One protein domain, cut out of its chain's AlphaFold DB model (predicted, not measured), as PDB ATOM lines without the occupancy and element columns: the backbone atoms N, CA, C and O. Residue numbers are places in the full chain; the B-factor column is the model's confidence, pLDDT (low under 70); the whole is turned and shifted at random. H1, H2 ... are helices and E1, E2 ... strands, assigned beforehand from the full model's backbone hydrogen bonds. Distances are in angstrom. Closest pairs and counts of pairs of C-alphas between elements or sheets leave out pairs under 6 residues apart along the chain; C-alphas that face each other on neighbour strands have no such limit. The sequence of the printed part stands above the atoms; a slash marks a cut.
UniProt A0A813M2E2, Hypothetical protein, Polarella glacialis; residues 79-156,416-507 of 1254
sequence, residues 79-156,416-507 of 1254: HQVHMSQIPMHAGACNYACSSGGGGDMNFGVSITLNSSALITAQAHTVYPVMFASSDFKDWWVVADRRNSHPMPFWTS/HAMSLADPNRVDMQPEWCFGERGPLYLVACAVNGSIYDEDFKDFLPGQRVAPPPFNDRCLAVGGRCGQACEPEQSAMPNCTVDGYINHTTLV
ATOM      1  N   HIS A  79      57.364  -8.825 100.048       63.28
ATOM      2  CA  HIS A  79      56.379  -8.057  99.287       63.28
ATOM      3  C   HIS A  79      57.023  -6.769  98.761       63.28
ATOM      4  O   HIS A  79      57.096  -5.763  99.463       63.28
ATOM      5  N   GLN A  80      57.528  -6.813  97.528       64.62
ATOM      6  CA  GLN A  80      58.235  -5.681  96.937       64.62
ATOM      7  C   GLN A  80      57.265  -4.634  96.392       64.62
ATOM      8  O   GLN A  80      56.403  -4.914  95.553       64.62
ATOM      9  N   VAL A  81      57.474  -3.396  96.828       73.44
ATOM     10  CA  VAL A  81      56.917  -2.213  96.178       73.44
ATOM     11  C   VAL A  81      57.860  -1.836  95.035       73.44
ATOM     12  O   VAL A  81      59.003  -1.439  95.268       73.44
ATOM     13  N   HIS A  82      57.421  -1.991  93.787       80.62
ATOM     14  CA  HIS A  82      58.188  -1.495  92.647       80.62
ATOM     15  C   HIS A  82      57.893  -0.013  92.442       80.62
ATOM     16  O   HIS A  82      56.751   0.421  92.561       80.62
ATOM     17  N   MET A  83      58.924   0.758  92.108       82.25
ATOM     18  CA  MET A  83      58.809   2.188  91.836       82.25
ATOM     19  C   MET A  83      59.559   2.540  90.549       82.25
ATOM     20  O   MET A  83      60.559   1.884  90.215       82.25
ATOM     21  N   SER A  84      59.084   3.551  89.818       84.69
ATOM     22  CA  SER A  84      59.741   4.073  88.612       84.69
ATOM     23  C   SER A  84      61.178   4.517  88.891       84.69
ATOM     24  O   SER A  84      61.566   4.756  90.033       84.69
ATOM     25  N   GLN A  85      62.006   4.602  87.851       84.06
ATOM     26  CA  GLN A  85      63.362   5.132  87.994       84.06
ATOM     27  C   GLN A  85      63.327   6.637  88.296       84.06
ATOM     28  O   GLN A  85      62.461   7.355  87.799       84.06
ATOM     29  N   ILE A  86      64.292   7.104  89.090       86.25
ATOM     30  CA  ILE A  86      64.566   8.531  89.282       86.25
ATOM     31  C   ILE A  86      65.209   9.062  87.985       86.25
ATOM     32  O   ILE A  86      66.141   8.424  87.486       86.25
ATOM     33  N   PRO A  87      64.743  10.187  87.409       83.44
ATOM     34  CA  PRO A  87      65.326  10.747  86.194       83.44
ATOM     35  C   PRO A  87      66.737  11.284  86.460       83.44
ATOM     36  O   PRO A  87      66.942  12.139  87.316       83.44
ATOM     37  N   MET A  88      67.714  10.807  85.689       78.25
ATOM     38  CA  MET A  88      69.145  11.137  85.844       78.25
ATOM     39  C   MET A  88      69.623  12.203  84.841       78.25
ATOM     40  O   MET A  88      70.815  12.396  84.626       78.25
ATOM     41  N   HIS A  89      68.697  12.848  84.131       78.81
ATOM     42  CA  HIS A  89      69.000  13.786  83.052       78.81
ATOM     43  C   HIS A  89      68.109  15.017  83.187       78.81
ATOM     44  O   HIS A  89      66.889  14.885  83.248       78.81
ATOM     45  N   ALA A  90      68.710  16.208  83.163       70.75
ATOM     46  CA  ALA A  90      68.009  17.477  83.370       70.75
ATOM     47  C   ALA A  90      66.767  17.666  82.477       70.75
ATOM     48  O   ALA A  90      65.743  18.149  82.941       70.75
ATOM     49  N   GLY A  91      66.812  17.224  81.214       71.81
ATOM     50  CA  GLY A  91      65.675  17.311  80.283       71.81
ATOM     51  C   GLY A  91      64.485  16.387  80.592       71.81
ATOM     52  O   GLY A  91      63.471  16.479  79.909       71.81
ATOM     53  N   ALA A  92      64.603  15.497  81.582       72.50
ATOM     54  CA  ALA A  92      63.517  14.656  82.097       72.50
ATOM     55  C   ALA A  92      62.994  15.131  83.470       72.50
ATOM     56  O   ALA A  92      62.114  14.490  84.044       72.50
ATOM     57  N   CYS A  93      63.531  16.237  83.991       73.56
ATOM     58  CA  CYS A  93      63.123  16.853  85.246       73.56
ATOM     59  C   CYS A  93      62.384  18.164  84.988       73.56
ATOM     60  O   CYS A  93      62.732  18.918  84.077       73.56
ATOM     61  N   ASN A  94      61.382  18.458  85.811       71.38
ATOM     62  CA  ASN A  94      60.669  19.724  85.770       71.38
ATOM     63  C   ASN A  94      61.137  20.607  86.939       71.38
ATOM     64  O   ASN A  94      61.052  20.223  88.102       71.38
ATOM     65  N   TYR A  95      61.651  21.791  86.606       70.75
ATOM     66  CA  TYR A  95      62.294  22.727  87.540       70.75
ATOM     67  C   TYR A  95      61.368  23.880  87.971       70.75
ATOM     68  O   TYR A  95      61.824  24.955  88.353       70.75
ATOM     69  N   ALA A  96      60.049  23.701  87.851       62.69
ATOM     70  CA  ALA A  96      59.069  24.780  88.004       62.69
ATOM     71  C   ALA A  96      58.824  25.252  89.454       62.69
ATOM     72  O   ALA A  96      58.090  26.218  89.651       62.69
ATOM     73  N   CYS A  97      59.403  24.597  90.467       64.50
ATOM     74  CA  CYS A  97      59.064  24.842  91.874       64.50
ATOM     75  C   CYS A  97      59.569  26.173  92.448       64.50
ATOM     76  O   CYS A  97      59.010  26.638  93.440       64.50
ATOM     77  N   SER A  98      60.631  26.770  91.889       51.69
ATOM     78  CA  SER A  98      61.280  27.939  92.495       51.69
ATOM     79  C   SER A  98      61.126  29.201  91.640       51.69
ATOM     80  O   SER A  98      61.599  29.303  90.509       51.69
ATOM     81  N   SER A  99      60.512  30.234  92.221       50.41
ATOM     82  CA  SER A  99      60.531  31.601  91.680       50.41
ATOM     83  C   SER A  99      61.829  32.355  92.021       50.41
ATOM     84  O   SER A  99      61.899  33.570  91.842       50.41
ATOM     85  N   GLY A 100      62.828  31.655  92.575       55.88
ATOM     86  CA  GLY A 100      64.044  32.224  93.169       55.88
ATOM     87  C   GLY A 100      65.363  31.709  92.585       55.88
ATOM     88  O   GLY A 100      66.420  32.141  93.036       55.88
ATOM     89  N   GLY A 101      65.332  30.809  91.595       52.41
ATOM     90  CA  GLY A 101      66.543  30.269  90.960       52.41
ATOM     91  C   GLY A 101      67.240  29.143  91.735       52.41
ATOM     92  O   GLY A 101      68.353  28.766  91.372       52.41
ATOM     93  N   GLY A 102      66.591  28.595  92.769       56.53
ATOM     94  CA  GLY A 102      66.963  27.315  93.377       56.53
ATOM     95  C   GLY A 102      66.768  26.171  92.379       56.53
ATOM     96  O   GLY A 102      65.811  26.180  91.600       56.53
ATOM     97  N   GLY A 103      67.702  25.217  92.369       60.75
ATOM     98  CA  GLY A 103      67.753  24.093  91.424       60.75
ATOM     99  C   GLY A 103      66.829  22.931  91.790       60.75
ATOM    100  O   GLY A 103      67.237  21.776  91.664       60.75
ATOM    101  N   ASP A 104      65.636  23.248  92.285       75.81
ATOM    102  CA  ASP A 104      64.671  22.301  92.839       75.81
ATOM    103  C   ASP A 104      63.973  21.503  91.731       75.81
ATOM    104  O   ASP A 104      63.608  22.058  90.690       75.81
ATOM    105  N   MET A 105      63.770  20.201  91.949       76.75
ATOM    106  CA  MET A 105      63.242  19.277  90.935       76.75
ATOM    107  C   MET A 105      61.958  18.545  91.357       76.75
ATOM    108  O   MET A 105      61.855  18.004  92.464       76.75
ATOM    109  N   ASN A 106      61.003  18.452  90.428       78.00
ATOM    110  CA  ASN A 106      59.888  17.512  90.495       78.00
ATOM    111  C   ASN A 106      59.825  16.633  89.233       78.00
ATOM    112  O   ASN A 106      60.372  16.964  88.175       78.00
ATOM    113  N   PHE A 107      59.243  15.443  89.383       80.69
ATOM    114  CA  PHE A 107      59.107  14.444  88.323       80.69
ATOM    115  C   PHE A 107      58.010  13.432  88.668       80.69
ATOM    116  O   PHE A 107      57.689  13.223  89.836       80.69
ATOM    117  N   GLY A 108      57.436  12.786  87.652       78.38
ATOM    118  CA  GLY A 108      56.414  11.762  87.860       78.38
ATOM    119  C   GLY A 108      56.987  10.494  88.501       78.38
ATOM    120  O   GLY A 108      57.993   9.964  88.026       78.38
ATOM    121  N   VAL A 109      56.332   9.987  89.549       79.81
ATOM    122  CA  VAL A 109      56.727   8.753  90.245       79.81
ATOM    123  C   VAL A 109      55.592   7.740  90.204       79.81
ATOM    124  O   VAL A 109      54.509   7.983  90.723       79.81
ATOM    125  N   SER A 110      55.856   6.587  89.599       80.19
ATOM    126  CA  SER A 110      54.918   5.467  89.529       80.19
ATOM    127  C   SER A 110      55.254   4.434  90.599       80.19
ATOM    128  O   SER A 110      56.423   4.065  90.732       80.19
ATOM    129  N   ILE A 111      54.251   3.953  91.332       78.81
ATOM    130  CA  ILE A 111      54.363   2.896  92.342       78.81
ATOM    131  C   ILE A 111      53.457   1.730  91.945       78.81
ATOM    132  O   ILE A 111      52.258   1.921  91.754       78.81
ATOM    133  N   THR A 112      54.002   0.512  91.918       78.62
ATOM    134  CA  THR A 112      53.255  -0.723  91.652       78.62
ATOM    135  C   THR A 112      53.440  -1.724  92.793       78.62
ATOM    136  O   THR A 112      54.562  -2.140  93.101       78.62
ATOM    137  N   LEU A 113      52.334  -2.158  93.400       72.00
ATOM    138  CA  LEU A 113      52.324  -3.163  94.465       72.00
ATOM    139  C   LEU A 113      52.337  -4.576  93.863       72.00
ATOM    140  O   LEU A 113      51.324  -5.070  93.363       72.00
ATOM    141  N   ASN A 114      53.490  -5.248  93.917       66.94
ATOM    142  CA  ASN A 114      53.681  -6.574  93.323       66.94
ATOM    143  C   ASN A 114      53.406  -7.705  94.337       66.94
ATOM    144  O   ASN A 114      54.294  -8.475  94.700       66.94
ATOM    145  N   SER A 115      52.167  -7.781  94.844       65.00
ATOM    146  CA  SER A 115      51.734  -8.839  95.771       65.00
ATOM    147  C   SER A 115      50.283  -9.260  95.525       65.00
ATOM    148  O   SER A 115      49.336  -8.614  95.974       65.00
ATOM    149  N   SER A 116      50.102 -10.399  94.852       59.34
ATOM    150  CA  SER A 116      48.788 -11.029  94.658       59.34
ATOM    151  C   SER A 116      48.121 -11.436  95.978       59.34
ATOM    152  O   SER A 116      46.895 -11.468  96.057       59.34
ATOM    153  N   ALA A 117      48.908 -11.699  97.028       57.44
ATOM    154  CA  ALA A 117      48.408 -12.003  98.366       57.44
ATOM    155  C   ALA A 117      47.714 -10.788  99.003       57.44
ATOM    156  O   ALA A 117      46.581 -10.912  99.461       57.44
ATOM    157  N   LEU A 118      48.334  -9.599  98.949       57.22
ATOM    158  CA  LEU A 118      47.693  -8.364  99.422       57.22
ATOM    159  C   LEU A 118      46.428  -8.062  98.600       57.22
ATOM    160  O   LEU A 118      45.371  -7.808  99.168       57.22
ATOM    161  N   ILE A 119      46.500  -8.198  97.271       56.00
ATOM    162  CA  ILE A 119      45.366  -7.948  96.362       56.00
ATOM    163  C   ILE A 119      44.171  -8.896  96.618       56.00
ATOM    164  O   ILE A 119      43.028  -8.514  96.376       56.00
ATOM    165  N   THR A 120      44.397 -10.122  97.111       51.62
ATOM    166  CA  THR A 120      43.327 -11.128  97.321       51.62
ATOM    167  C   THR A 120      42.809 -11.236  98.759       51.62
ATOM    168  O   THR A 120      41.688 -11.704  98.954       51.62
ATOM    169  N   ALA A 121      43.555 -10.779  99.768       48.81
ATOM    170  CA  ALA A 121      43.208 -10.930 101.189       48.81
ATOM    171  C   ALA A 121      42.236  -9.856 101.746       48.81
ATOM    172  O   ALA A 121      42.296  -9.533 102.927       48.81
ATOM    173  N   GLN A 122      41.362  -9.282 100.907       46.22
ATOM    174  CA  GLN A 122      40.492  -8.134 101.245       46.22
ATOM    175  C   GLN A 122      41.245  -6.907 101.807       46.22
ATOM    176  O   GLN A 122      40.694  -6.151 102.606       46.22
ATOM    177  N   ALA A 123      42.491  -6.665 101.378       47.53
ATOM    178  CA  ALA A 123      43.333  -5.565 101.864       47.53
ATOM    179  C   ALA A 123      42.935  -4.183 101.285       47.53
ATOM    180  O   ALA A 123      43.769  -3.421 100.798       47.53
ATOM    181  N   HIS A 124      41.643  -3.851 101.345       44.34
ATOM    182  CA  HIS A 124      41.041  -2.612 100.834       44.34
ATOM    183  C   HIS A 124      41.430  -1.346 101.630       44.34
ATOM    184  O   HIS A 124      40.961  -0.255 101.319       44.34
ATOM    185  N   THR A 125      42.284  -1.495 102.644       54.56
ATOM    186  CA  THR A 125      42.759  -0.459 103.575       54.56
ATOM    187  C   THR A 125      44.247  -0.122 103.403       54.56
ATOM    188  O   THR A 125      44.802   0.609 104.221       54.56
ATOM    189  N   VAL A 126      44.927  -0.668 102.386       58.81
ATOM    190  CA  VAL A 126      46.369  -0.454 102.186       58.81
ATOM    191  C   VAL A 126      46.627   0.786 101.331       58.81
ATOM    192  O   VAL A 126      46.217   0.838 100.172       58.81
ATOM    193  N   TYR A 127      47.352   1.758 101.886       67.88
ATOM    194  CA  TYR A 127      47.659   3.035 101.232       67.88
ATOM    195  C   TYR A 127      49.172   3.244 101.074       67.88
ATOM    196  O   TYR A 127      49.928   2.859 101.970       67.88
ATOM    197  N   PRO A 128      49.641   3.856  99.968       70.94
ATOM    198  CA  PRO A 128      51.025   4.285  99.846       70.94
ATOM    199  C   PRO A 128      51.261   5.587 100.626       70.94
ATOM    200  O   PRO A 128      50.557   6.577 100.435       70.94
ATOM    201  N   VAL A 129      52.305   5.593 101.447       76.25
ATOM    202  CA  VAL A 129      52.977   6.797 101.947       76.25
ATOM    203  C   VAL A 129      54.330   6.880 101.242       76.25
ATOM    204  O   VAL A 129      55.023   5.866 101.099       76.25
ATOM    205  N   MET A 130      54.701   8.066 100.766       82.69
ATOM    206  CA  MET A 130      56.004   8.306 100.145       82.69
ATOM    207  C   MET A 130      56.905   9.101 101.085       82.69
ATOM    208  O   MET A 130      56.495  10.139 101.603       82.69
ATOM    209  N   PHE A 131      58.150   8.650 101.232       86.06
ATOM    210  CA  PHE A 131      59.213   9.372 101.927       86.06
ATOM    211  C   PHE A 131      60.334   9.759 100.952       86.06
ATOM    212  O   PHE A 131      60.702   8.960 100.084       86.06
ATOM    213  N   ALA A 132      60.904  10.951 101.122       87.31
ATOM    214  CA  ALA A 132      62.123  11.396 100.443       87.31
ATOM    215  C   ALA A 132      63.227  11.710 101.458       87.31
ATOM    216  O   ALA A 132      62.948  11.957 102.631       87.31
ATOM    217  N   SER A 133      64.474  11.665 100.991       86.31
ATOM    218  CA  SER A 133      65.682  11.965 101.767       86.31
ATOM    219  C   SER A 133      66.811  12.359 100.810       86.31
ATOM    220  O   SER A 133      67.001  11.676  99.799       86.31
ATOM    221  N   SER A 134      67.612  13.371 101.142       84.50
ATOM    222  CA  SER A 134      68.902  13.636 100.473       84.50
ATOM    223  C   SER A 134      70.102  13.041 101.235       84.50
ATOM    224  O   SER A 134      71.065  12.585 100.617       84.50
ATOM    225  N   ASP A 135      70.011  12.931 102.566       81.31
ATOM    226  CA  ASP A 135      70.840  12.050 103.403       81.31
ATOM    227  C   ASP A 135      69.952  10.928 103.957       81.31
ATOM    228  O   ASP A 135      68.923  11.196 104.569       81.31
ATOM    229  N   PHE A 136      70.400   9.674 103.825       82.88
ATOM    230  CA  PHE A 136      69.717   8.440 104.248       82.88
ATOM    231  C   PHE A 136      69.339   8.392 105.748       82.88
ATOM    232  O   PHE A 136      68.743   7.414 106.208       82.88
ATOM    233  N   LYS A 137      69.707   9.413 106.527       74.94
ATOM    234  CA  LYS A 137      69.399   9.595 107.951       74.94
ATOM    235  C   LYS A 137      68.241  10.553 108.250       74.94
ATOM    236  O   LYS A 137      67.699  10.450 109.345       74.94
ATOM    237  N   ASP A 138      67.887  11.465 107.342       76.31
ATOM    238  CA  ASP A 138      66.840  12.482 107.546       76.31
ATOM    239  C   ASP A 138      65.788  12.352 106.441       76.31
ATOM    240  O   ASP A 138      66.044  12.685 105.284       76.31
ATOM    241  N   TRP A 139      64.622  11.818 106.803       83.31
ATOM    242  CA  TRP A 139      63.527  11.529 105.882       83.31
ATOM    243  C   TRP A 139      62.327  12.411 106.195       83.31
ATOM    244  O   TRP A 139      62.061  12.721 107.355       83.31
ATOM    245  N   TRP A 140      61.554  12.758 105.172       79.19
ATOM    246  CA  TRP A 140      60.289  13.469 105.337       79.19
ATOM    247  C   TRP A 140      59.162  12.829 104.533       79.19
ATOM    248  O   TRP A 140      59.392  12.230 103.478       79.19
ATOM    249  N   VAL A 141      57.932  12.970 105.030       80.81
ATOM    250  CA  VAL A 141      56.718  12.615 104.288       80.81
ATOM    251  C   VAL A 141      56.595  13.533 103.076       80.81
ATOM    252  O   VAL A 141      56.664  14.755 103.194       80.81
ATOM    253  N   VAL A 142      56.390  12.939 101.907       77.06
ATOM    254  CA  VAL A 142      56.189  13.649 100.640       77.06
ATOM    255  C   VAL A 142      54.712  13.669 100.262       77.06
ATOM    256  O   VAL A 142      54.202  14.693  99.826       77.06
ATOM    257  N   ALA A 143      54.032  12.534 100.437       74.81
ATOM    258  CA  ALA A 143      52.608  12.364 100.175       74.81
ATOM    259  C   ALA A 143      52.048  11.206 101.007       74.81
ATOM    260  O   ALA A 143      52.749  10.217 101.253       74.81
ATOM    261  N   ASP A 144      50.773  11.311 101.378       73.44
ATOM    262  CA  ASP A 144      50.010  10.268 102.064       73.44
ATOM    263  C   ASP A 144      48.628  10.058 101.414       73.44
ATOM    264  O   ASP A 144      48.304  10.653 100.382       73.44
ATOM    265  N   ARG A 145      47.778   9.228 102.037       68.75
ATOM    266  CA  ARG A 145      46.398   8.935 101.609       68.75
ATOM    267  C   ARG A 145      45.598  10.173 101.166       68.75
ATOM    268  O   ARG A 145      44.814  10.060 100.219       68.75
ATOM    269  N   ARG A 146      45.768  11.331 101.816       67.06
ATOM    270  CA  ARG A 146      44.956  12.544 101.594       67.06
ATOM    271  C   ARG A 146      45.214  13.188 100.231       67.06
ATOM    272  O   ARG A 146      44.323  13.837  99.694       67.06
ATOM    273  N   ASN A 147      46.378  12.942  99.625       64.69
ATOM    274  CA  ASN A 147      46.728  13.425  98.285       64.69
ATOM    275  C   ASN A 147      46.245  12.503  97.136       64.69
ATOM    276  O   ASN A 147      46.687  12.677  96.001       64.69
ATOM    277  N   SER A 148      45.384  11.505  97.385       61.84
ATOM    278  CA  SER A 148      44.937  10.540  96.357       61.84
ATOM    279  C   SER A 148      43.603  10.896  95.680       61.84
ATOM    280  O   SER A 148      42.679  11.404  96.314       61.84
ATOM    281  N   HIS A 149      43.497  10.606  94.376       50.34
ATOM    282  CA  HIS A 149      42.300  10.817  93.561       50.34
ATOM    283  C   HIS A 149      42.002   9.618  92.622       50.34
ATOM    284  O   HIS A 149      42.913   9.095  91.971       50.34
ATOM    285  N   PRO A 150      40.726   9.216  92.457       49.41
ATOM    286  CA  PRO A 150      39.578   9.664  93.248       49.41
ATOM    287  C   PRO A 150      39.743   9.270  94.723       49.41
ATOM    288  O   PRO A 150      40.376   8.258  95.029       49.41
ATOM    289  N   MET A 151      39.167  10.066  95.631       50.41
ATOM    290  CA  MET A 151      39.017   9.649  97.029       50.41
ATOM    291  C   MET A 151      38.292   8.289  97.089       50.41
ATOM    292  O   MET A 151      37.521   7.971  96.177       50.41
ATOM    293  N   PRO A 152      38.611   7.439  98.083       45.19
ATOM    294  CA  PRO A 152      38.610   5.989  97.904       45.19
ATOM    295  C   PRO A 152      37.280   5.386  97.437       45.19
ATOM    296  O   PRO A 152      36.199   5.788  97.850       45.19
ATOM    297  N   PHE A 153      37.406   4.350  96.603       36.62
ATOM    298  CA  PHE A 153      36.364   3.749  95.755       36.62
ATOM    299  C   PHE A 153      35.184   3.060  96.484       36.62
ATOM    300  O   PHE A 153      34.411   2.345  95.847       36.62
ATOM    301  N   TRP A 154      35.042   3.253  97.798       34.84
ATOM    302  CA  TRP A 154      33.948   2.738  98.620       34.84
ATOM    303  C   TRP A 154      33.541   3.769  99.675       34.84
ATOM    304  O   TRP A 154      34.319   4.093 100.570       34.84
ATOM    305  N   THR A 155      32.295   4.235  99.610       33.31
ATOM    306  CA  THR A 155      31.654   4.999 100.687       33.31
ATOM    307  C   THR A 155      31.379   4.083 101.880       33.31
ATOM    308  O   THR A 155      30.530   3.191 101.791       33.31
ATOM    309  N   SER A 156      32.066   4.293 103.002       30.56
ATOM    310  CA  SER A 156      31.781   3.610 104.266       30.56
ATOM    311  C   SER A 156      30.499   4.150 104.919       30.56
ATOM    312  O   SER A 156      30.248   5.348 104.920       30.56
ATOM    313  N   HIS A 416      47.016  18.577  92.459       51.47
ATOM    314  CA  HIS A 416      48.128  17.956  93.200       51.47
ATOM    315  C   HIS A 416      47.863  16.487  93.573       51.47
ATOM    316  O   HIS A 416      48.246  16.031  94.651       51.47
ATOM    317  N   ALA A 417      47.144  15.764  92.714       49.12
ATOM    318  CA  ALA A 417      46.611  14.444  93.024       49.12
ATOM    319  C   ALA A 417      47.490  13.285  92.525       49.12
ATOM    320  O   ALA A 417      47.919  13.259  91.370       49.12
ATOM    321  N   MET A 418      47.660  12.262  93.364       56.72
ATOM    322  CA  MET A 418      48.035  10.923  92.910       56.72
ATOM    323  C   MET A 418      46.850  10.282  92.187       56.72
ATOM    324  O   MET A 418      45.747  10.279  92.734       56.72
ATOM    325  N   SER A 419      47.060   9.687  91.016       56.59
ATOM    326  CA  SER A 419      46.016   8.967  90.287       56.59
ATOM    327  C   SER A 419      46.158   7.450  90.426       56.59
ATOM    328  O   SER A 419      47.232   6.870  90.247       56.59
ATOM    329  N   LEU A 420      45.043   6.783  90.728       57.19
ATOM    330  CA  LEU A 420      44.917   5.332  90.587       57.19
ATOM    331  C   LEU A 420      44.743   4.993  89.102       57.19
ATOM    332  O   LEU A 420      43.657   5.159  88.547       57.19
ATOM    333  N   ALA A 421      45.826   4.548  88.461       54.78
ATOM    334  CA  ALA A 421      45.824   4.147  87.052       54.78
ATOM    335  C   ALA A 421      45.323   2.703  86.869       54.78
ATOM    336  O   ALA A 421      44.526   2.433  85.974       54.78
ATOM    337  N   ASP A 422      45.745   1.800  87.761       60.97
ATOM    338  CA  ASP A 422      45.320   0.398  87.832       60.97
ATOM    339  C   ASP A 422      45.074   0.015  89.311       60.97
ATOM    340  O   ASP A 422      45.627   0.662  90.203       60.97
ATOM    341  N   PRO A 423      44.328  -1.067  89.631       57.66
ATOM    342  CA  PRO A 423      44.031  -1.465  91.018       57.66
ATOM    343  C   PRO A 423      45.249  -1.769  91.909       57.66
ATOM    344  O   PRO A 423      45.108  -1.915  93.120       57.66
ATOM    345  N   ASN A 424      46.438  -1.906  91.319       63.50
ATOM    346  CA  ASN A 424      47.711  -2.132  91.999       63.50
ATOM    347  C   ASN A 424      48.780  -1.076  91.654       63.50
ATOM    348  O   ASN A 424      49.949  -1.288  91.991       63.50
ATOM    349  N   ARG A 425      48.409   0.026  90.980       68.88
ATOM    350  CA  ARG A 425      49.336   1.059  90.497       68.88
ATOM    351  C   ARG A 425      48.848   2.471  90.818       68.88
ATOM    352  O   ARG A 425      47.761   2.877  90.409       68.88
ATOM    353  N   VAL A 426      49.713   3.233  91.478       70.12
ATOM    354  CA  VAL A 426      49.510   4.645  91.812       70.12
ATOM    355  C   VAL A 426      50.555   5.475  91.076       70.12
ATOM    356  O   VAL A 426      51.753   5.281  91.276       70.12
ATOM    357  N   ASP A 427      50.104   6.401  90.232       73.19
ATOM    358  CA  ASP A 427      50.964   7.361  89.544       73.19
ATOM    359  C   ASP A 427      50.874   8.721  90.252       73.19
ATOM    360  O   ASP A 427      49.798   9.296  90.408       73.19
ATOM    361  N   MET A 428      52.012   9.255  90.687       69.88
ATOM    362  CA  MET A 428      52.120  10.585  91.285       69.88
ATOM    363  C   MET A 428      52.681  11.574  90.262       69.88
ATOM    364  O   MET A 428      53.733  11.320  89.673       69.88
ATOM    365  N   GLN A 429      52.027  12.724  90.091       70.75
ATOM    366  CA  GLN A 429      52.586  13.891  89.398       70.75
ATOM    367  C   GLN A 429      52.667  15.063  90.390       70.75
ATOM    368  O   GLN A 429      51.727  15.850  90.490       70.75
ATOM    369  N   PRO A 430      53.745  15.144  91.190       65.12
ATOM    370  CA  PRO A 430      53.888  16.181  92.203       65.12
ATOM    371  C   PRO A 430      54.190  17.538  91.558       65.12
ATOM    372  O   PRO A 430      55.160  17.670  90.815       65.12
ATOM    373  N   GLU A 431      53.394  18.565  91.875       58.47
ATOM    374  CA  GLU A 431      53.778  19.961  91.598       58.47
ATOM    375  C   GLU A 431      54.721  20.517  92.690       58.47
ATOM    376  O   GLU A 431      55.466  21.463  92.435       58.47
ATOM    377  N   TRP A 432      54.766  19.894  93.877       67.25
ATOM    378  CA  TRP A 432      55.798  20.138  94.895       67.25
ATOM    379  C   TRP A 432      57.145  19.513  94.489       67.25
ATOM    380  O   TRP A 432      57.191  18.599  93.667       67.25
ATOM    381  N   CYS A 433      58.250  19.971  95.083       71.75
ATOM    382  CA  CYS A 433      59.590  19.462  94.774       71.75
ATOM    383  C   CYS A 433      60.097  18.400  95.756       71.75
ATOM    384  O   CYS A 433      59.771  18.419  96.940       71.75
ATOM    385  N   PHE A 434      60.942  17.494  95.253       73.31
ATOM    386  CA  PHE A 434      61.628  16.473  96.058       73.31
ATOM    387  C   PHE A 434      62.907  16.987  96.739       73.31
ATOM    388  O   PHE A 434      63.463  16.284  97.577       73.31
ATOM    389  N   GLY A 435      63.382  18.178  96.370       74.12
ATOM    390  CA  GLY A 435      64.610  18.804  96.867       74.12
ATOM    391  C   GLY A 435      65.442  19.416  95.737       74.12
ATOM    392  O   GLY A 435      65.022  19.413  94.576       74.12
ATOM    393  N   GLU A 436      66.630  19.913  96.082       79.75
ATOM    394  CA  GLU A 436      67.651  20.340  95.119       79.75
ATOM    395  C   GLU A 436      68.186  19.150  94.303       79.75
ATOM    396  O   GLU A 436      68.268  18.028  94.808       79.75
ATOM    397  N   ARG A 437      68.607  19.404  93.055       81.88
ATOM    398  CA  ARG A 437      69.374  18.454  92.222       81.88
ATOM    399  C   ARG A 437      70.516  17.768  92.989       81.88
ATOM    400  O   ARG A 437      71.187  18.397  93.806       81.88
ATOM    401  N   GLY A 438      70.784  16.507  92.653       84.31
ATOM    402  CA  GLY A 438      71.830  15.705  93.291       84.31
ATOM    403  C   GLY A 438      71.276  14.441  93.963       84.31
ATOM    404  O   GLY A 438      70.319  13.850  93.449       84.31
ATOM    405  N   PRO A 439      71.873  13.959  95.070       87.50
ATOM    406  CA  PRO A 439      71.581  12.631  95.599       87.50
ATOM    407  C   PRO A 439      70.189  12.586  96.228       87.50
ATOM    408  O   PRO A 439      69.932  13.240  97.238       87.50
ATOM    409  N   LEU A 440      69.306  11.767  95.657       89.38
ATOM    410  CA  LEU A 440      67.950  11.562  96.154       89.38
ATOM    411  C   LEU A 440      67.708  10.086  96.471       89.38
ATOM    412  O   LEU A 440      67.959   9.205  95.643       89.38
ATOM    413  N   TYR A 441      67.154   9.833  97.652       90.94
ATOM    414  CA  TYR A 441      66.531   8.573  98.032       90.94
ATOM    415  C   TYR A 441      65.017   8.779  98.096       90.94
ATOM    416  O   TYR A 441      64.536   9.745  98.687       90.94
ATOM    417  N   LEU A 442      64.268   7.850  97.509       89.50
ATOM    418  CA  LEU A 442      62.813   7.777  97.607       89.50
ATOM    419  C   LEU A 442      62.417   6.402  98.130       89.50
ATOM    420  O   LEU A 442      62.938   5.385  97.664       89.50
ATOM    421  N   VAL A 443      61.460   6.363  99.052       89.31
ATOM    422  CA  VAL A 443      60.864   5.130  99.574       89.31
ATOM    423  C   VAL A 443      59.349   5.205  99.467       89.31
ATOM    424  O   VAL A 443      58.728   6.183  99.871       89.31
ATOM    425  N   ALA A 444      58.766   4.132  98.945       86.12
ATOM    426  CA  ALA A 444      57.340   3.873  98.964       86.12
ATOM    427  C   ALA A 444      57.035   2.849 100.066       86.12
ATOM    428  O   ALA A 444      57.596   1.747 100.082       86.12
ATOM    429  N   CYS A 445      56.145   3.225 100.977       82.19
ATOM    430  CA  CYS A 445      55.719   2.460 102.141       82.19
ATOM    431  C   CYS A 445      54.228   2.142 102.017       82.19
ATOM    432  O   CYS A 445      53.414   3.051 101.890       82.19
ATOM    433  N   ALA A 446      53.849   0.867 102.048       77.88
ATOM    434  CA  ALA A 446      52.449   0.461 102.094       77.88
ATOM    435  C   ALA A 446      52.010   0.310 103.559       77.88
ATOM    436  O   ALA A 446      52.515  -0.575 104.252       77.88
ATOM    437  N   VAL A 447      51.085   1.146 104.034       72.31
ATOM    438  CA  VAL A 447      50.588   1.138 105.425       72.31
ATOM    439  C   VAL A 447      49.135   0.669 105.498       72.31
ATOM    440  O   VAL A 447      48.388   0.810 104.531       72.31
ATOM    441  N   ASN A 448      48.714   0.124 106.645       66.62
ATOM    442  CA  ASN A 448      47.316  -0.247 106.881       66.62
ATOM    443  C   ASN A 448      46.538   0.916 107.519       66.62
ATOM    444  O   ASN A 448      46.740   1.222 108.694       66.62
ATOM    445  N   GLY A 449      45.594   1.502 106.785       58.59
ATOM    446  CA  GLY A 449      44.705   2.571 107.257       58.59
ATOM    447  C   GLY A 449      43.611   2.138 108.242       58.59
ATOM    448  O   GLY A 449      42.588   2.804 108.319       58.59
ATOM    449  N   SER A 450      43.793   1.010 108.939       55.88
ATOM    450  CA  SER A 450      42.950   0.553 110.057       55.88
ATOM    451  C   SER A 450      43.733   0.413 111.377       55.88
ATOM    452  O   SER A 450      43.273  -0.263 112.296       55.88
ATOM    453  N   ILE A 451      44.968   0.924 111.417       54.59
ATOM    454  CA  ILE A 451      45.889   0.893 112.574       54.59
ATOM    455  C   ILE A 451      46.366   2.309 112.919       54.59
ATOM    456  O   ILE A 451      46.563   2.620 114.087       54.59
ATOM    457  N   TYR A 452      46.488   3.166 111.907       54.97
ATOM    458  CA  TYR A 452      46.393   4.613 112.053       54.97
ATOM    459  C   TYR A 452      44.911   4.981 111.904       54.97
ATOM    460  O   TYR A 452      44.271   4.470 110.979       54.97
ATOM    461  N   ASP A 453      44.373   5.817 112.799       55.31
ATOM    462  CA  ASP A 453      42.978   6.279 112.727       55.31
ATOM    463  C   ASP A 453      42.680   6.929 111.365       55.31
ATOM    464  O   ASP A 453      43.587   7.449 110.703       55.31
ATOM    465  N   GLU A 454      41.412   6.896 110.932       52.31
ATOM    466  CA  GLU A 454      41.029   7.119 109.524       52.31
ATOM    467  C   GLU A 454      41.570   8.433 108.913       52.31
ATOM    468  O   GLU A 454      41.818   8.490 107.706       52.31
ATOM    469  N   ASP A 455      41.827   9.444 109.746       59.09
ATOM    470  CA  ASP A 455      42.333  10.777 109.392       59.09
ATOM    471  C   ASP A 455      43.815  10.847 108.958       59.09
ATOM    472  O   ASP A 455      44.233  11.877 108.423       59.09
ATOM    473  N   PHE A 456      44.635   9.812 109.208       61.75
ATOM    474  CA  PHE A 456      46.086   9.812 108.902       61.75
ATOM    475  C   PHE A 456      46.868  10.997 109.532       61.75
ATOM    476  O   PHE A 456      47.826  11.527 108.961       61.75
ATOM    477  N   LYS A 457      46.464  11.427 110.735       60.72
ATOM    478  CA  LYS A 457      47.000  12.615 111.432       60.72
ATOM    479  C   LYS A 457      48.534  12.649 111.526       60.72
ATOM    480  O   LYS A 457      49.109  13.714 111.325       60.72
ATOM    481  N   ASP A 458      49.182  11.499 111.702       60.09
ATOM    482  CA  ASP A 458      50.622  11.389 112.000       60.09
ATOM    483  C   ASP A 458      51.550  11.349 110.765       60.09
ATOM    484  O   ASP A 458      52.747  11.090 110.911       60.09
ATOM    485  N   PHE A 459      51.024  11.571 109.551       64.88
ATOM    486  CA  PHE A 459      51.790  11.571 108.290       64.88
ATOM    487  C   PHE A 459      51.567  12.850 107.458       64.88
ATOM    488  O   PHE A 459      51.176  12.798 106.291       64.88
ATOM    489  N   LEU A 460      51.788  14.025 108.049       68.12
ATOM    490  CA  LEU A 460      51.640  15.315 107.358       68.12
ATOM    491  C   LEU A 460      52.759  15.532 106.315       68.12
ATOM    492  O   LEU A 460      53.928  15.343 106.648       68.12
ATOM    493  N   PRO A 461      52.474  15.978 105.076       71.44
ATOM    494  CA  PRO A 461      53.518  16.338 104.112       71.44
ATOM    495  C   PRO A 461      54.510  17.371 104.676       71.44
ATOM    496  O   PRO A 461      54.113  18.369 105.274       71.44
ATOM    497  N   GLY A 462      55.811  17.122 104.501       66.38
ATOM    498  CA  GLY A 462      56.905  17.905 105.091       66.38
ATOM    499  C   GLY A 462      57.298  17.504 106.523       66.38
ATOM    500  O   GLY A 462      58.351  17.925 107.000       66.38
ATOM    501  N   GLN A 463      56.517  16.660 107.203       72.75
ATOM    502  CA  GLN A 463      56.863  16.121 108.522       72.75
ATOM    503  C   GLN A 463      58.090  15.206 108.433       72.75
ATOM    504  O   GLN A 463      58.159  14.333 107.566       72.75
ATOM    505  N   ARG A 464      59.037  15.366 109.364       69.00
ATOM    506  CA  ARG A 464      60.188  14.464 109.509       69.00
ATOM    507  C   ARG A 464      59.784  13.091 110.044       69.00
ATOM    508  O   ARG A 464      58.874  12.978 110.864       69.00
ATOM    509  N   VAL A 465      60.501  12.066 109.595       70.31
ATOM    510  CA  VAL A 465      60.277  10.651 109.907       70.31
ATOM    511  C   VAL A 465      61.614   9.989 110.244       70.31
ATOM    512  O   VAL A 465      62.636  10.278 109.620       70.31
ATOM    513  N   ALA A 466      61.607   9.081 111.220       65.38
ATOM    514  CA  ALA A 466      62.774   8.280 111.584       65.38
ATOM    515  C   ALA A 466      63.359   7.513 110.373       65.38
ATOM    516  O   ALA A 466      62.601   7.051 109.517       65.38
ATOM    517  N   PRO A 467      64.694   7.345 110.297       75.56
ATOM    518  CA  PRO A 467      65.344   6.642 109.195       75.56
ATOM    519  C   PRO A 467      65.097   5.120 109.211       75.56
ATOM    520  O   PRO A 467      64.711   4.569 110.243       75.56
ATOM    521  N   PRO A 468      65.389   4.423 108.092       77.25
ATOM    522  CA  PRO A 468      65.292   2.973 107.973       77.25
ATOM    523  C   PRO A 468      65.959   2.176 109.116       77.25
ATOM    524  O   PRO A 468      67.012   2.581 109.620       77.25
ATOM    525  N   PRO A 469      65.431   0.983 109.459       71.88
ATOM    526  CA  PRO A 469      64.430   0.229 108.704       71.88
ATOM    527  C   PRO A 469      62.984   0.668 108.996       71.88
ATOM    528  O   PRO A 469      62.663   1.034 110.116       71.88
ATOM    529  N   PHE A 470      62.113   0.600 107.982       75.56
ATOM    530  CA  PHE A 470      60.715   1.072 108.045       75.56
ATOM    531  C   PHE A 470      59.684  -0.047 108.320       75.56
ATOM    532  O   PHE A 470      58.476   0.134 108.157       75.56
ATOM    533  N   ASN A 471      60.137  -1.248 108.679       66.81
ATOM    534  CA  ASN A 471      59.295  -2.435 108.889       66.81
ATOM    535  C   ASN A 471      58.521  -2.438 110.221       66.81
ATOM    536  O   ASN A 471      57.747  -3.358 110.475       66.81
ATOM    537  N   ASP A 472      58.714  -1.420 111.053       59.75
ATOM    538  CA  ASP A 472      57.835  -1.050 112.162       59.75
ATOM    539  C   ASP A 472      56.542  -0.352 111.685       59.75
ATOM    540  O   ASP A 472      55.542  -0.390 112.401       59.75
ATOM    541  N   ARG A 473      56.537   0.240 110.475       67.50
ATOM    542  CA  ARG A 473      55.444   1.095 109.940       67.50
ATOM    543  C   ARG A 473      54.806   0.531 108.663       67.50
ATOM    544  O   ARG A 473      53.604   0.675 108.452       67.50
ATOM    545  N   CYS A 474      55.598  -0.118 107.806       71.75
ATOM    546  CA  CYS A 474      55.182  -0.576 106.477       71.75
ATOM    547  C   CYS A 474      54.895  -2.090 106.418       71.75
ATOM    548  O   CYS A 474      55.756  -2.903 106.749       71.75
ATOM    549  N   LEU A 475      53.740  -2.474 105.858       70.94
ATOM    550  CA  LEU A 475      53.419  -3.852 105.440       70.94
ATOM    551  C   LEU A 475      54.302  -4.339 104.281       70.94
ATOM    552  O   LEU A 475      54.608  -5.524 104.160       70.94
ATOM    553  N   ALA A 476      54.652  -3.417 103.388       75.25
ATOM    554  CA  ALA A 476      55.525  -3.629 102.244       75.25
ATOM    555  C   ALA A 476      56.307  -2.337 101.997       75.25
ATOM    556  O   ALA A 476      55.757  -1.243 102.137       75.25
ATOM    557  N   VAL A 477      57.581  -2.450 101.630       81.75
ATOM    558  CA  VAL A 477      58.444  -1.293 101.377       81.75
ATOM    559  C   VAL A 477      59.300  -1.530 100.139       81.75
ATOM    560  O   VAL A 477      59.666  -2.662  99.815       81.75
ATOM    561  N   GLY A 478      59.614  -0.459  99.427       85.62
ATOM    562  CA  GLY A 478      60.535  -0.475  98.299       85.62
ATOM    563  C   GLY A 478      61.100   0.914  98.070       85.62
ATOM    564  O   GLY A 478      60.479   1.909  98.433       85.62
ATOM    565  N   GLY A 479      62.300   0.997  97.500       88.69
ATOM    566  CA  GLY A 479      62.995   2.270  97.388       88.69
ATOM    567  C   GLY A 479      63.905   2.383  96.180       88.69
ATOM    568  O   GLY A 479      64.438   1.394  95.666       88.69
ATOM    569  N   ARG A 480      64.080   3.626  95.744       91.19
ATOM    570  CA  ARG A 480      64.943   4.049  94.644       91.19
ATOM    571  C   ARG A 480      65.962   5.042  95.149       91.19
ATOM    572  O   ARG A 480      65.686   5.801  96.074       91.19
ATOM    573  N   CYS A 481      67.109   5.068  94.496       90.50
ATOM    574  CA  CYS A 481      68.081   6.119  94.713       90.50
ATOM    575  C   CYS A 481      68.921   6.368  93.466       90.50
ATOM    576  O   CYS A 481      69.117   5.474  92.639       90.50
ATOM    577  N   GLY A 482      69.389   7.601  93.334       88.69
ATOM    578  CA  GLY A 482      70.232   8.034  92.231       88.69
ATOM    579  C   GLY A 482      70.545   9.520  92.321       88.69
ATOM    580  O   GLY A 482      69.903  10.262  93.066       88.69
ATOM    581  N   GLN A 483      71.530   9.944  91.532       86.31
ATOM    582  CA  GLN A 483      71.787  11.354  91.276       86.31
ATOM    583  C   GLN A 483      70.641  11.895  90.413       86.31
ATOM    584  O   GLN A 483      70.569  11.646  89.207       86.31
ATOM    585  N   ALA A 484      69.681  12.548  91.060       84.31
ATOM    586  CA  ALA A 484      68.496  13.076  90.419       84.31
ATOM    587  C   ALA A 484      68.866  14.318  89.601       84.31
ATOM    588  O   ALA A 484      69.466  15.273  90.096       84.31
ATOM    589  N   CYS A 485      68.506  14.271  88.320       81.00
ATOM    590  CA  CYS A 485      68.714  15.314  87.320       81.00
ATOM    591  C   CYS A 485      70.179  15.668  86.981       81.00
ATOM    592  O   CYS A 485      70.392  16.533  86.127       81.00
ATOM    593  N   GLU A 486      71.177  14.992  87.563       82.12
ATOM    594  CA  GLU A 486      72.605  15.209  87.275       82.12
ATOM    595  C   GLU A 486      73.206  14.099  86.385       82.12
ATOM    596  O   GLU A 486      72.968  12.916  86.627       82.12
ATOM    597  N   PRO A 487      74.019  14.447  85.365       66.62
ATOM    598  CA  PRO A 487      74.535  13.479  84.393       66.62
ATOM    599  C   PRO A 487      75.706  12.621  84.904       66.62
ATOM    600  O   PRO A 487      76.054  11.636  84.254       66.62
ATOM    601  N   GLU A 488      76.339  12.981  86.027       72.75
ATOM    602  CA  GLU A 488      77.487  12.257  86.588       72.75
ATOM    603  C   GLU A 488      77.058  11.334  87.737       72.75
ATOM    604  O   GLU A 488      76.712  11.770  88.833       72.75
ATOM    605  N   GLN A 489      77.106  10.021  87.502       69.50
ATOM    606  CA  GLN A 489      76.765   9.017  88.510       69.50
ATOM    607  C   GLN A 489      77.932   8.756  89.475       69.50
ATOM    608  O   GLN A 489      78.795   7.913  89.220       69.50
ATOM    609  N   SER A 490      77.928   9.409  90.636       77.06
ATOM    610  CA  SER A 490      78.678   8.917  91.800       77.06
ATOM    611  C   SER A 490      77.930   7.753  92.462       77.06
ATOM    612  O   SER A 490      76.723   7.850  92.683       77.06
ATOM    613  N   ALA A 491      78.632   6.687  92.854       78.88
ATOM    614  CA  ALA A 491      78.021   5.563  93.565       78.88
ATOM    615  C   ALA A 491      77.481   5.994  94.945       78.88
ATOM    616  O   ALA A 491      78.253   6.292  95.856       78.88
ATOM    617  N   MET A 492      76.156   6.026  95.095       85.62
ATOM    618  CA  MET A 492      75.492   6.382  96.352       85.62
ATOM    619  C   MET A 492      75.533   5.219  97.362       85.62
ATOM    620  O   MET A 492      75.373   4.058  96.968       85.62
ATOM    621  N   PRO A 493      75.738   5.487  98.666       83.06
ATOM    622  CA  PRO A 493      75.698   4.449  99.692       83.06
ATOM    623  C   PRO A 493      74.299   3.825  99.795       83.06
ATOM    624  O   PRO A 493      73.292   4.456  99.497       83.06
ATOM    625  N   ASN A 494      74.236   2.560 100.217       88.00
ATOM    626  CA  ASN A 494      73.008   1.753 100.306       88.00
ATOM    627  C   ASN A 494      72.248   1.527  98.978       88.00
ATOM    628  O   ASN A 494      71.186   0.904  99.001       88.00
ATOM    629  N   CYS A 495      72.790   1.950  97.832       87.81
ATOM    630  CA  CYS A 495      72.200   1.748  96.508       87.81
ATOM    631  C   CYS A 495      72.794   0.540  95.768       87.81
ATOM    632  O   CYS A 495      73.985   0.240  95.883       87.81
ATOM    633  N   THR A 496      71.973  -0.133  94.961       87.75
ATOM    634  CA  THR A 496      72.436  -1.064  93.923       87.75
ATOM    635  C   THR A 496      72.810  -0.305  92.647       87.75
ATOM    636  O   THR A 496      72.400   0.838  92.444       87.75
ATOM    637  N   VAL A 497      73.558  -0.959  91.750       82.44
ATOM    638  CA  VAL A 497      73.921  -0.399  90.433       82.44
ATOM    639  C   VAL A 497      72.673  -0.078  89.592       82.44
ATOM    640  O   VAL A 497      72.667   0.885  88.836       82.44
ATOM    641  N   ASP A 498      71.583  -0.826  89.787       82.69
ATOM    642  CA  ASP A 498      70.293  -0.650  89.102       82.69
ATOM    643  C   ASP A 498      69.380   0.423  89.746       82.69
ATOM    644  O   ASP A 498      68.178   0.491  89.454       82.69
ATOM    645  N   GLY A 499      69.918   1.242  90.658       84.12
ATOM    646  CA  GLY A 499      69.215   2.368  91.283       84.12
ATOM    647  C   GLY A 499      68.107   1.975  92.267       84.12
ATOM    648  O   GLY A 499      67.152   2.734  92.445       84.12
ATOM    649  N   TYR A 500      68.180   0.787  92.876       88.38
ATOM    650  CA  TYR A 500      67.330   0.411  94.015       88.38
ATOM    651  C   TYR A 500      68.062   0.675  95.331       88.38
ATOM    652  O   TYR A 500      69.274   0.488  95.413       88.38
ATOM    653  N   ILE A 501      67.327   1.019  96.388       88.56
ATOM    654  CA  ILE A 501      67.872   0.941  97.750       88.56
ATOM    655  C   ILE A 501      67.953  -0.538  98.148       88.56
ATOM    656  O   ILE A 501      67.035  -1.316  97.872       88.56
ATOM    657  N   ASN A 502      69.041  -0.941  98.801       85.75
ATOM    658  CA  ASN A 502      69.216  -2.303  99.286       85.75
ATOM    659  C   ASN A 502      68.099  -2.685 100.281       85.75
ATOM    660  O   ASN A 502      67.914  -2.053 101.321       85.75
ATOM    661  N   HIS A 503      67.372  -3.766  99.997       81.06
ATOM    662  CA  HIS A 503      66.255  -4.209 100.831       81.06
ATOM    663  C   HIS A 503      66.684  -4.528 102.277       81.06
ATOM    664  O   HIS A 503      65.895  -4.327 103.196       81.06
ATOM    665  N   THR A 504      67.929  -4.961 102.520       77.12
ATOM    666  CA  THR A 504      68.417  -5.228 103.890       77.12
ATOM    667  C   THR A 504      68.778  -3.969 104.684       77.12
ATOM    668  O   THR A 504      69.096  -4.085 105.864       77.12
ATOM    669  N   THR A 505      68.761  -2.779 104.069       79.44
ATOM    670  CA  THR A 505      68.841  -1.496 104.793       79.44
ATOM    671  C   THR A 505      67.476  -0.822 104.936       79.44
ATOM    672  O   THR A 505      67.323  -0.005 105.833       79.44
ATOM    673  N   LEU A 506      66.472  -1.192 104.128       77.88
ATOM    674  CA  LEU A 506      65.066  -0.794 104.326       77.88
ATOM    675  C   LEU A 506      64.313  -1.675 105.335       77.88
ATOM    676  O   LEU A 506      63.382  -1.199 105.983       77.88
ATOM    677  N   VAL A 507      64.694  -2.950 105.455       70.75
ATOM    678  CA  VAL A 507      64.030  -3.958 106.294       70.75
ATOM    679  C   VAL A 507      65.075  -4.706 107.115       70.75
ATOM    680  O   VAL A 507      65.923  -5.415 106.569       70.75
TER     681      VAL A 507
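What this domain is: This is residues 79 to 156 and 416 to 507 of the 1254 residues of the protein "Hypothetical protein" of Polarella glacialis (UniProt A0A813M2E2). With little regular structure, this is a sandwich, two antiparallel sheets face to face: strongly twisted E4 E3 E7 E8, and E1 E2 E6 E5. Named elements, mostly strand, hold 59 of the 170 printed residues. The whole is compact, radius of gyration of the C-alphas 15.7 A, spanning 47 by 36 by 27 A.

How they stand to each other: Find E7, residues 438 to 448, antiparallel to E3, 126 to 133; N 129 and O 445 are 2.8 A apart. E7 forms a hairpin with E8, 476 to 484, N 446 to O 476 2.8 A. The closest C-alphas of E8 and E1, 81 to 83, are Gly 478 and Val 81, 4.5 A. H2, 503 to 506, only grazes E8's sheet; H1, 116 to 120, is on neither.

Where its parts are: E1 begins at C-alpha 81, (56.917, -2.213, 96.178); H2 ends at C-alpha 506, (65.066, -0.794, 104.326). E4 is residues 139 to 143, E2 109 to 113, E6 425 to 428, E5 418 to 422.

The domain as a whole: Residues 157 to 415 are cut out; C-alphas 156 and 416 are 24.4 A apart. Links E1 to E2, E7 to E8 and E8 to H2 are long. 71 printed residues have pLDDT under 70.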